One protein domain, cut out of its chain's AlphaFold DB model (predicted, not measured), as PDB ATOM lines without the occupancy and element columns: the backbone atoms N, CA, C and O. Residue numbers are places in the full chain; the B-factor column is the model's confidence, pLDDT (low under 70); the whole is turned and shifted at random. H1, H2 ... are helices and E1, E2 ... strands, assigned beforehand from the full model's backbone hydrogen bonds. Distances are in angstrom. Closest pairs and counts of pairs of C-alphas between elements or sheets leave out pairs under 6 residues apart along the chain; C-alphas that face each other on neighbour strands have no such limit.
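Overview. This is residues 3 to 84 of the 98 residues of an uncharacterized protein of uncultured Friedmanniella sp (UniProt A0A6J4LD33). Three helices make an elongated up-and-down bundle, each running against the one before it in the chain, with the two long helices H1 and H2 spaced somewhat apart and the shorter H3 packed on both. Opposite H3, the first printed residues fold into a tiny hairpin, in which residues 3 to 4 pair antiparallel with residues 7 to 8 of the short strand E1. The printed part has 82 residues, with one named strand and three named helices in the order E1, H1, H2, H3, and its class is mostly helix. It is compact, with a radius of gyration of the C-alphas of 12.1 A, and spans 35 by 20 by 18 A.

Arrangement. H2, residues 40 to 59, is the longest helix. H3, residues 70 to 82, touches it with 12 pairs of C-alphas within 8 A, the closest being those of Ala 50 and Ala 76, 4.9 A apart. H2 touches H3 with residues 46 to 54 alone. H2 and H3 run opposite ways at a steep tilt of 40 degrees and form a helical hairpin. H1, residues 17 to 35, touches H3 with 16 pairs, the closest C-alphas being those of Ala 24 and Cys 72, 4.8 A apart. H1 and H3 run the same way at a shallow tilt of 20 degrees. H1 and H2 are close but not clearly touching, with the closest C-alphas, those of Val 34 and Ala 43, 6.8 A apart. They run opposite ways at a shallow tilt of 34 degrees, only just short of steep. E1, residues 7 to 9, pairs with no named strand. Its closest C-alpha to H1 is that of Leu 7, 6.9 A from that of Leu 23. E1 is apart from H2 and from H3. In H1, H2 and H3 every O i to N i+4 pair is within hydrogen-bond range.

Along the chain. H2 measures 28.3 A from C-alpha 40 at (133.817, 154.083, 95.932) to C-alpha 59. H1 measures 26.6 A from C-alpha 17 to C-alpha 35. H3 measures 18.5 A and ends with C-alpha 82 at (142.055, 150.101, 102.684). E1, 6.4 A long, begins with C-alpha 7 at (148.330, 169.499, 99.499).

Size, cuts and confidence. The two C-alphas farthest apart are those of Asp 12 and Gly 37, at 35.8 A. The link from H1 to H2 is tight, with 4 residues; those from E1 to H1, with 7, and from H2 to H3, with 10, are short. The printed part, residues 3 to 84, has no cut. The mean pLDDT of the printed part is 91.2, and no printed residue is under 70.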
ATOM      1  N   SER A   3     150.403 167.618  93.401       90.31
ATOM      2  CA  SER A   3     149.257 167.749  94.315       90.31
ATOM      3  C   SER A   3     148.862 166.376  94.847       90.31
ATOM      4  O   SER A   3     148.533 165.499  94.056       90.31
ATOM      5  N   LEU A   4     148.909 166.190  96.168       90.69
ATOM      6  CA  LEU A   4     148.571 164.934  96.846       90.69
ATOM      7  C   LEU A   4     147.740 165.218  98.091       90.69
ATOM      8  O   LEU A   4     148.126 166.055  98.908       90.69
ATOM      9  N   PHE A   5     146.618 164.519  98.270       91.31
ATOM     10  CA  PHE A   5     145.727 164.681  99.425       91.31
ATOM     11  C   PHE A   5     145.320 166.154  99.644       91.31
ATOM     12  O   PHE A   5     145.274 166.674 100.766       91.31
ATOM     13  N   GLY A   6     145.104 166.863  98.531       88.25
ATOM     14  CA  GLY A   6     144.796 168.294  98.486       88.25
ATOM     15  C   GLY A   6     145.922 169.219  98.968       88.25
ATOM     16  O   GLY A   6     145.649 170.380  99.278       88.25
ATOM     17  N   LEU A   7     147.149 168.719  99.137       91.25
ATOM     18  CA  LEU A   7     148.330 169.499  99.499       91.25
ATOM     19  C   LEU A   7     149.250 169.616  98.285       91.25
ATOM     20  O   LEU A   7     149.560 168.626  97.625       91.25
ATOM     21  N   SER A   8     149.703 170.835  98.005       90.81
ATOM     22  CA  SER A   8     150.693 171.072  96.960       90.81
ATOM     23  C   SER A   8     152.103 170.887  97.504       90.81
ATOM     24  O   SER A   8     152.474 171.510  98.495       90.81
ATOM     25  N   LEU A   9     152.885 170.050  96.835       89.00
ATOM     26  CA  LEU A   9     154.255 169.716  97.193       89.00
ATOM     27  C   LEU A   9     155.235 170.229  96.128       89.00
ATOM     28  O   LEU A   9     154.928 170.203  94.923       89.00
ATOM     29  N   PRO A  10     156.429 170.673  96.552       85.94
ATOM     30  CA  PRO A  10     157.478 171.065  95.625       85.94
ATOM     31  C   PRO A  10     157.959 169.864  94.799       85.94
ATOM     32  O   PRO A  10     158.075 168.753  95.311       85.94
ATOM     33  N   SER A  11     158.246 170.096  93.514       79.00
ATOM     34  CA  SER A  11     158.840 169.097  92.608       79.00
ATOM     35  C   SER A  11     160.367 169.120  92.607       79.00
ATOM     36  O   SER A  11     161.000 168.093  92.382       79.00
ATOM     37  N   ASP A  12     160.959 170.286  92.867       84.31
ATOM     38  CA  ASP A  12     162.367 170.537  92.538       84.31
ATOM     39  C   ASP A  12     163.275 170.587  93.775       84.31
ATOM     40  O   ASP A  12     164.489 170.408  93.677       84.31
ATOM     41  N   GLN A  13     162.686 170.722  94.966       86.75
ATOM     42  CA  GLN A  13     163.394 170.773  96.245       86.75
ATOM     43  C   GLN A  13     162.889 169.699  97.217       86.75
ATOM     44  O   GLN A  13     161.739 169.264  97.109       86.75
ATOM     45  N   PRO A  14     163.727 169.262  98.175       90.75
ATOM     46  CA  PRO A  14     163.276 168.387  99.245       90.75
ATOM     47  C   PRO A  14     162.130 169.016 100.044       90.75
ATOM     48  O   PRO A  14     162.159 170.201 100.371       90.75
ATOM     49  N   VAL A  15     161.144 168.196 100.386       90.44
ATOM     50  CA  VAL A  15     160.062 168.535 101.304       90.44
ATOM     51  C   VAL A  15     160.632 168.630 102.716       90.44
ATOM     52  O   VAL A  15     161.269 167.688 103.207       90.44
ATOM     53  N   ASP A  16     160.411 169.779 103.346       91.06
ATOM     54  CA  ASP A  16     160.812 170.067 104.719       91.06
ATOM     55  C   ASP A  16     159.968 169.289 105.749       91.06
ATOM     56  O   ASP A  16     159.022 168.569 105.412       91.06
ATOM     57  N   ARG A  17     160.340 169.406 107.029       90.38
ATOM     58  CA  ARG A  17     159.680 168.675 108.115       90.38
ATOM     59  C   ARG A  17     158.227 169.103 108.300       90.38
ATOM     60  O   ARG A  17     157.385 168.234 108.489       90.38
ATOM     61  N   ASP A  18     157.941 170.396 108.237       91.62
ATOM     62  CA  ASP A  18     156.623 170.944 108.552       91.62
ATOM     63  C   ASP A  18     155.616 170.553 107.469       91.62
ATOM     64  O   ASP A  18     154.524 170.064 107.769       91.62
ATOM     65  N   THR A  19     156.023 170.648 106.202       92.69
ATOM     66  CA  THR A  19     155.239 170.183 105.054       92.69
ATOM     67  C   THR A  19     155.005 168.671 105.119       92.69
ATOM     68  O   THR A  19     153.895 168.202 104.856       92.69
ATOM     69  N   ALA A  20     156.014 167.889 105.517       92.31
ATOM     70  CA  ALA A  20     155.865 166.447 105.706       92.31
ATOM     71  C   ALA A  20     154.904 166.100 106.855       92.31
ATOM     72  O   ALA A  20     154.070 165.207 106.710       92.31
ATOM     73  N   THR A  21     154.972 166.819 107.978       93.25
ATOM     74  CA  THR A  21     154.050 166.654 109.110       93.25
ATOM     75  C   THR A  21     152.618 167.002 108.711       93.25
ATOM     76  O   THR A  21     151.693 166.255 109.038       93.25
ATOM     77  N   LEU A  22     152.422 168.081 107.949       94.75
ATOM     78  CA  LEU A  22     151.121 168.452 107.386       94.75
ATOM     79  C   LEU A  22     150.563 167.364 106.467       94.75
ATOM     80  O   LEU A  22     149.398 166.978 106.603       94.75
ATOM     81  N   LEU A  23     151.390 166.841 105.560       94.69
ATOM     82  CA  LEU A  23     151.008 165.751 104.668       94.69
ATOM     83  C   LEU A  23     150.614 164.497 105.463       94.69
ATOM     84  O   LEU A  23     149.534 163.952 105.250       94.69
ATOM     85  N   ALA A  24     151.436 164.086 106.431       93.88
ATOM     86  CA  ALA A  24     151.168 162.938 107.295       93.88
ATOM     87  C   ALA A  24     149.859 163.091 108.089       93.88
ATOM     88  O   ALA A  24     149.078 162.139 108.199       93.88
ATOM     89  N   GLY A  25     149.589 164.291 108.614       94.12
ATOM     90  CA  GLY A  25     148.338 164.606 109.301       94.12
ATOM     91  C   GLY A  25     147.124 164.450 108.383       94.12
ATOM     92  O   GLY A  25     146.144 163.800 108.754       94.12
ATOM     93  N   ARG A  26     147.212 164.955 107.146       95.12
ATOM     94  CA  ARG A  26     146.150 164.792 106.141       95.12
ATOM     95  C   ARG A  26     145.931 163.335 105.768       95.12
ATOM     96  O   ARG A  26     144.794 162.875 105.780       95.12
ATOM     97  N   MET A  27     146.999 162.587 105.506       95.69
ATOM     98  CA  MET A  27     146.905 161.159 105.199       95.69
ATOM     99  C   MET A  27     146.261 160.381 106.350       95.69
ATOM    100  O   MET A  27     145.397 159.545 106.112       95.69
ATOM    101  N   SER A  28     146.602 160.703 107.599       93.44
ATOM    102  CA  SER A  28     146.002 160.070 108.783       93.44
ATOM    103  C   SER A  28     144.506 160.379 108.922       93.44
ATOM    104  O   SER A  28     143.712 159.496 109.270       93.44
ATOM    105  N   ALA A  29     144.097 161.613 108.613       94.12
ATOM    106  CA  ALA A  29     142.688 161.993 108.568       94.12
ATOM    107  C   ALA A  29     141.939 161.229 107.466       94.12
ATOM    108  O   ALA A  29     140.889 160.647 107.731       94.12
ATOM    109  N   VAL A  30     142.517 161.140 106.263       94.12
ATOM    110  CA  VAL A  30     141.951 160.371 105.145       94.12
ATOM    111  C   VAL A  30     141.839 158.886 105.500       94.12
ATOM    112  O   VAL A  30     140.777 158.303 105.297       94.12
ATOM    113  N   VAL A  31     142.865 158.276 106.107       93.25
ATOM    114  CA  VAL A  31     142.813 156.882 106.598       93.25
ATOM    115  C   VAL A  31     141.632 156.692 107.545       93.25
ATOM    116  O   VAL A  31     140.888 155.720 107.422       93.25
ATOM    117  N   SER A  32     141.448 157.618 108.485       93.19
ATOM    118  CA  SER A  32     140.356 157.561 109.456       93.19
ATOM    119  C   SER A  32     138.986 157.678 108.785       93.19
ATOM    120  O   SER A  32     138.063 156.963 109.168       93.19
ATOM    121  N   THR A  33     138.855 158.530 107.766       92.25
ATOM    122  CA  THR A  33     137.629 158.670 106.968       92.25
ATOM    123  C   THR A  33     137.332 157.405 106.169       92.25
ATOM    124  O   THR A  33     136.228 156.881 106.260       92.25
ATOM    125  N   VAL A  34     138.316 156.850 105.454       91.44
ATOM    126  CA  VAL A  34     138.135 155.616 104.671       91.44
ATOM    127  C   VAL A  34     137.742 154.445 105.580       91.44
ATOM    128  O   VAL A  34     136.826 153.699 105.249       91.44
ATOM    129  N   LYS A  35     138.360 154.319 106.764       91.19
ATOM    130  CA  LYS A  35     138.010 153.283 107.756       91.19
ATOM    131  C   LYS A  35     136.571 153.375 108.263       91.19
ATOM    132  O   LYS A  35     135.996 152.348 108.606       91.19
ATOM    133  N   LYS A  36     136.002 154.581 108.345       91.75
ATOM    134  CA  LYS A  36     134.608 154.800 108.767       91.75
ATOM    135  C   LYS A  36     133.591 154.478 107.668       91.75
ATOM    136  O   LYS A  36     132.395 154.506 107.935       91.75
ATOM    137  N   GLY A  37     134.062 154.155 106.467       88.06
ATOM    138  CA  GLY A  37     133.239 154.008 105.279       88.06
ATOM    139  C   GLY A  37     133.245 155.296 104.464       88.06
ATOM    140  O   GLY A  37     133.030 156.392 104.978       88.06
ATOM    141  N   THR A  38     133.511 155.152 103.172       89.25
ATOM    142  CA  THR A  38     133.467 156.236 102.193       89.25
ATOM    143  C   THR A  38     132.894 155.706 100.881       89.25
ATOM    144  O   THR A  38     132.743 154.495 100.708       89.25
ATOM    145  N   SER A  39     132.560 156.597  99.954       89.94
ATOM    146  CA  SER A  39     132.089 156.200  98.628       89.94
ATOM    147  C   SER A  39     133.216 155.570  97.799       89.94
ATOM    148  O   SER A  39     134.396 155.880  97.981       89.94
ATOM    149  N   ALA A  40     132.855 154.711  96.841       87.19
ATOM    150  CA  ALA A  40     133.817 154.083  95.932       87.19
ATOM    151  C   ALA A  40     134.637 155.117  95.137       87.19
ATOM    152  O   ALA A  40     135.838 154.931  94.949       87.19
ATOM    153  N   ALA A  41     134.011 156.230  94.735       88.00
ATOM    154  CA  ALA A  41     134.681 157.325  94.036       88.00
ATOM    155  C   ALA A  41     135.800 157.945  94.891       88.00
ATOM    156  O   ALA A  41     136.943 158.019  94.446       88.00
ATOM    157  N   VAL A  42     135.502 158.285  96.151       89.50
ATOM    158  CA  VAL A  42     136.494 158.854  97.079       89.50
ATOM    159  C   VAL A  42     137.596 157.842  97.390       89.50
ATOM    160  O   VAL A  42     138.772 158.198  97.412       89.50
ATOM    161  N   ALA A  43     137.252 156.569  97.601       90.12
ATOM    162  CA  ALA A  43     138.247 155.524  97.836       90.12
ATOM    163  C   ALA A  43     139.225 155.382  96.656       90.12
ATOM    164  O   ALA A  43     140.428 155.223  96.862       90.12
ATOM    165  N   ALA A  44     138.733 155.485  95.423       90.31
ATOM    166  CA  ALA A  44     139.553 155.362  94.228       90.31
ATOM    167  C   ALA A  44     140.408 156.617  93.944       90.31
ATOM    168  O   ALA A  44     141.554 156.481  93.507       90.31
ATOM    169  N   GLU A  45     139.923 157.822  94.255       91.31
ATOM    170  CA  GLU A  45     140.739 159.050  94.247       91.31
ATOM    171  C   GLU A  45     141.881 158.972  95.266       91.31
ATOM    172  O   GLU A  45     143.048 159.157  94.928       91.31
ATOM    173  N   VAL A  46     141.562 158.591  96.503       93.38
ATOM    174  CA  VAL A  46     142.546 158.417  97.579       93.38
ATOM    175  C   VAL A  46     143.591 157.359  97.218       93.38
ATOM    176  O   VAL A  46     144.778 157.528  97.510       93.38
ATOM    177  N   ARG A  47     143.175 156.277  96.550       93.56
ATOM    178  CA  ARG A  47     144.088 155.260  96.017       93.56
ATOM    179  C   ARG A  47     145.039 155.847  94.978       93.56
ATOM    180  O   ARG A  47     146.236 155.569  95.035       93.56
ATOM    181  N   ARG A  48     144.529 156.657  94.045       92.81
ATOM    182  CA  ARG A  48     145.338 157.324  93.015       92.81
ATOM    183  C   ARG A  48     146.378 158.251  93.642       92.81
ATOM    184  O   ARG A  48     147.540 158.206  93.237       92.81
ATOM    185  N   ASP A  49     145.996 159.028  94.651       94.31
ATOM    186  CA  ASP A  49     146.921 159.895  95.388       94.31
ATOM    187  C   ASP A  49     148.005 159.079  96.104       94.31
ATOM    188  O   ASP A  49     149.195 159.362  95.959       94.31
ATOM    189  N   ALA A  50     147.626 158.012  96.817       94.62
ATOM    190  CA  ALA A  50     148.580 157.132  97.493       94.62
ATOM    191  C   ALA A  50     149.541 156.442  96.508       94.62
ATOM    192  O   ALA A  50     150.743 156.355  96.764       94.62
ATOM    193  N   GLN A  51     149.042 155.999  95.353       94.50
ATOM    194  CA  GLN A  51     149.869 155.426  94.294       94.50
ATOM    195  C   GLN A  51     150.838 156.463  93.716       94.50
ATOM    196  O   GLN A  51     152.028 156.182  93.584       94.50
ATOM    197  N   THR A  52     150.356 157.673  93.427       94.19
ATOM    198  CA  THR A  52     151.178 158.773  92.900       94.19
ATOM    199  C   THR A  52     152.276 159.157  93.888       94.19
ATOM    200  O   THR A  52     153.435 159.292  93.494       94.19
ATOM    201  N   TYR A  53     151.946 159.241  95.180       94.50
ATOM    202  CA  TYR A  53     152.910 159.439  96.259       94.50
ATOM    203  C   TYR A  53     154.022 158.379  96.230       94.50
ATOM    204  O   TYR A  53     155.205 158.720  96.164       94.50
ATOM    205  N   LEU A  54     153.662 157.090  96.231       94.31
ATOM    206  CA  LEU A  54     154.629 155.985  96.259       94.31
ATOM    207  C   LEU A  54     155.503 155.953  94.998       94.31
ATOM    208  O   LEU A  54     156.715 155.738  95.082       94.31
ATOM    209  N   SER A  55     154.918 156.213  93.829       93.94
ATOM    210  CA  SER A  55     155.654 156.317  92.566       93.94
ATOM    211  C   SER A  55     156.636 157.489  92.572       93.94
ATOM    212  O   SER A  55     157.796 157.312  92.189       93.94
ATOM    213  N   ALA A  56     156.221 158.662  93.055       92.38
ATOM    214  CA  ALA A  56     157.090 159.831  93.172       92.38
ATOM    215  C   ALA A  56     158.230 159.588  94.176       92.38
ATOM    216  O   ALA A  56     159.376 159.951  93.912       92.38
ATOM    217  N   ARG A  57     157.958 158.895  95.290       91.62
ATOM    218  CA  ARG A  57     158.986 158.489  96.260       91.62
ATOM    219  C   ARG A  57     160.016 157.544  95.660       91.62
ATOM    220  O   ARG A  57     161.211 157.761  95.831       91.62
ATOM    221  N   ARG A  58     159.560 156.524  94.930       91.75
ATOM    222  CA  ARG A  58     160.429 155.517  94.305       91.75
ATOM    223  C   ARG A  58     161.315 156.101  93.205       91.75
ATOM    224  O   ARG A  58     162.454 155.676  93.054       91.75
ATOM    225  N   THR A  59     160.790 157.042  92.425       90.81
ATOM    226  CA  THR A  59     161.506 157.670  91.298       90.81
ATOM    227  C   THR A  59     162.354 158.872  91.713       90.81
ATOM    228  O   THR A  59     163.064 159.430  90.886       90.81
ATOM    229  N   GLY A  60     162.291 159.287  92.982       87.62
ATOM    230  CA  GLY A  60     162.969 160.490  93.461       87.62
ATOM    231  C   GLY A  60     162.288 161.803  93.054       87.62
ATOM    232  O   GLY A  60     162.824 162.864  93.357       87.62
ATOM    233  N   GLY A  61     161.105 161.751  92.428       87.00
ATOM    234  CA  GLY A  61     160.269 162.928  92.154       87.00
ATOM    235  C   GLY A  61     159.648 163.550  93.412       87.00
ATOM    236  O   GLY A  61     159.206 164.693  93.378       87.00
ATOM    237  N   LEU A  62     159.644 162.820  94.535       90.00
ATOM    238  CA  LEU A  62     159.312 163.334  95.862       90.00
ATOM    239  C   LEU A  62     160.422 162.973  96.853       90.00
ATOM    240  O   LEU A  62     160.573 161.821  97.274       90.00
ATOM    241  N   ARG A  63     161.206 163.979  97.241       91.69
ATOM    242  CA  ARG A  63     162.318 163.831  98.188       91.69
ATOM    243  C   ARG A  63     161.932 164.467  99.509       91.69
ATOM    244  O   ARG A  63     161.477 165.598  99.521       91.69
ATOM    245  N   PHE A  64     162.141 163.758 100.608       89.62
ATOM    246  CA  PHE A  64     161.990 164.302 101.955       89.62
ATOM    247  C   PHE A  64     163.364 164.550 102.557       89.62
ATOM    248  O   PHE A  64     164.315 163.826 102.247       89.62
ATOM    249  N   ILE A  65     163.454 165.509 103.476       89.12
ATOM    250  CA  ILE A  65     164.593 165.548 104.392       89.12
ATOM    251  C   ILE A  65     164.666 164.238 105.211       89.12
ATOM    252  O   ILE A  65     163.634 163.588 105.443       89.12
ATOM    253  N   PRO A  66     165.859 163.827 105.679       85.25
ATOM    254  CA  PRO A  66     166.017 162.602 106.456       85.25
ATOM    255  C   PRO A  66     165.048 162.523 107.647       85.25
ATOM    256  O   PRO A  66     164.905 163.466 108.426       85.25
ATOM    257  N   GLY A  67     164.364 161.385 107.775       81.12
ATOM    258  CA  GLY A  67     163.428 161.100 108.868       81.12
ATOM    259  C   GLY A  67     162.009 161.663 108.713       81.12
ATOM    260  O   GLY A  67     161.127 161.215 109.437       81.12
ATOM    261  N   ALA A  68     161.741 162.572 107.767       84.00
ATOM    262  CA  ALA A  68     160.417 163.200 107.630       84.00
ATOM    263  C   ALA A  68     159.391 162.360 106.836       84.00
ATOM    264  O   ALA A  68     158.187 162.523 107.010       84.00
ATOM    265  N   GLY A  69     159.845 161.434 105.983       88.38
ATOM    266  CA  GLY A  69     158.963 160.682 105.076       88.38
ATOM    267  C   GLY A  69     158.273 159.451 105.673       88.38
ATOM    268  O   GLY A  69     157.305 158.968 105.097       88.38
ATOM    269  N   ARG A  70     158.731 158.933 106.824       90.12
ATOM    270  CA  ARG A  70     158.302 157.612 107.328       90.12
ATOM    271  C   ARG A  70     156.797 157.527 107.588       90.12
ATOM    272  O   ARG A  70     156.151 156.596 107.121       90.12
ATOM    273  N   THR A  71     156.233 158.500 108.296       91.81
ATOM    274  CA  THR A  71     154.796 158.519 108.617       91.81
ATOM    275  C   THR A  71     153.934 158.692 107.364       91.81
ATOM    276  O   THR A  71     152.849 158.123 107.277       91.81
ATOM    277  N   CYS A  72     154.428 159.431 106.366       93.06
ATOM    278  CA  CYS A  72     153.763 159.545 105.070       93.06
ATOM    279  C   CYS A  72     153.791 158.202 104.319       93.06
ATOM    280  O   CYS A  72     152.761 157.764 103.814       93.06
ATOM    281  N   ASP A  73     154.937 157.512 104.303       93.81
ATOM    282  CA  ASP A  73     155.082 156.194 103.676       93.81
ATOM    283  C   ASP A  73     154.111 155.174 104.316       93.81
ATOM    284  O   ASP A  73     153.349 154.513 103.608       93.81
ATOM    285  N   GLU A  74     154.045 155.111 105.651       94.50
ATOM    286  CA  GLU A  74     153.097 154.262 106.394       94.50
ATOM    287  C   GLU A  74     151.629 154.601 106.072       94.50
ATOM    288  O   GLU A  74     150.817 153.703 105.820       94.50
ATOM    289  N   GLY A  75     151.290 155.893 106.011       93.75
ATOM    290  CA  GLY A  75     149.962 156.362 105.617       93.75
ATOM    291  C   GLY A  75     149.583 155.936 104.196       93.75
ATOM    292  O   GLY A  75     148.471 155.456 103.977       93.75
ATOM    293  N   ALA A  76     150.506 156.046 103.235       94.31
ATOM    294  CA  ALA A  76     150.252 155.668 101.844       94.31
ATOM    295  C   ALA A  76     149.969 154.169 101.722       94.31
ATOM    296  O   ALA A  76     149.001 153.774 101.073       94.31
ATOM    297  N   PHE A  77     150.766 153.328 102.386       94.38
ATOM    298  CA  PHE A  77     150.537 151.884 102.393       94.38
ATOM    299  C   PHE A  77     149.205 151.509 103.049       94.38
ATOM    300  O   PHE A  77     148.484 150.655 102.528       94.38
ATOM    301  N   ALA A  78     148.840 152.167 104.154       94.19
ATOM    302  CA  ALA A  78     147.546 151.953 104.797       94.19
ATOM    303  C   ALA A  78     146.382 152.295 103.853       94.19
ATOM    304  O   ALA A  78     145.439 151.513 103.735       94.19
ATOM    305  N   LEU A  79     146.466 153.418 103.136       93.56
ATOM    306  CA  LEU A  79     145.459 153.825 102.157       93.56
ATOM    307  C   LEU A  79     145.369 152.854 100.980       93.56
ATOM    308  O   LEU A  79     144.266 152.452 100.619       93.56
ATOM    309  N   MET A  80     146.499 152.400 100.434       94.31
ATOM    310  CA  MET A  80     146.522 151.383  99.375       94.31
ATOM    311  C   MET A  80     145.853 150.073  99.804       94.31
ATOM    312  O   MET A  80     145.178 149.435  98.994       94.31
ATOM    313  N   ARG A  81     146.019 149.676 101.071       93.81
ATOM    314  CA  ARG A  81     145.380 148.479 101.630       93.81
ATOM    315  C   ARG A  81     143.879 148.670 101.843       93.81
ATOM    316  O   ARG A  81     143.112 147.781 101.507       93.81
ATOM    317  N   LEU A  82     143.465 149.810 102.392       92.38
ATOM    318  CA  LEU A  82     142.055 150.101 102.684       92.38
ATOM    319  C   LEU A  82     141.207 150.315 101.426       92.38
ATOM    320  O   LEU A  82     139.995 150.155 101.470       92.38
ATOM    321  N   THR A  83     141.838 150.694 100.319       91.75
ATOM    322  CA  THR A  83     141.171 151.008  99.049       91.75
ATOM    323  C   THR A  83     141.378 149.921  97.993       91.75
ATOM    324  O   THR A  83     141.184 150.180  96.808       91.75
ATOM    325  N   VAL A  84     141.824 148.720  98.379       87.88
ATOM    326  CA  VAL A  84     142.136 147.638  97.426       87.88
ATOM    327  C   VAL A  84     140.922 147.200  96.607       87.88
ATOM    328  O   VAL A  84     141.070 146.932  95.420       87.88
TER     329      VAL A  84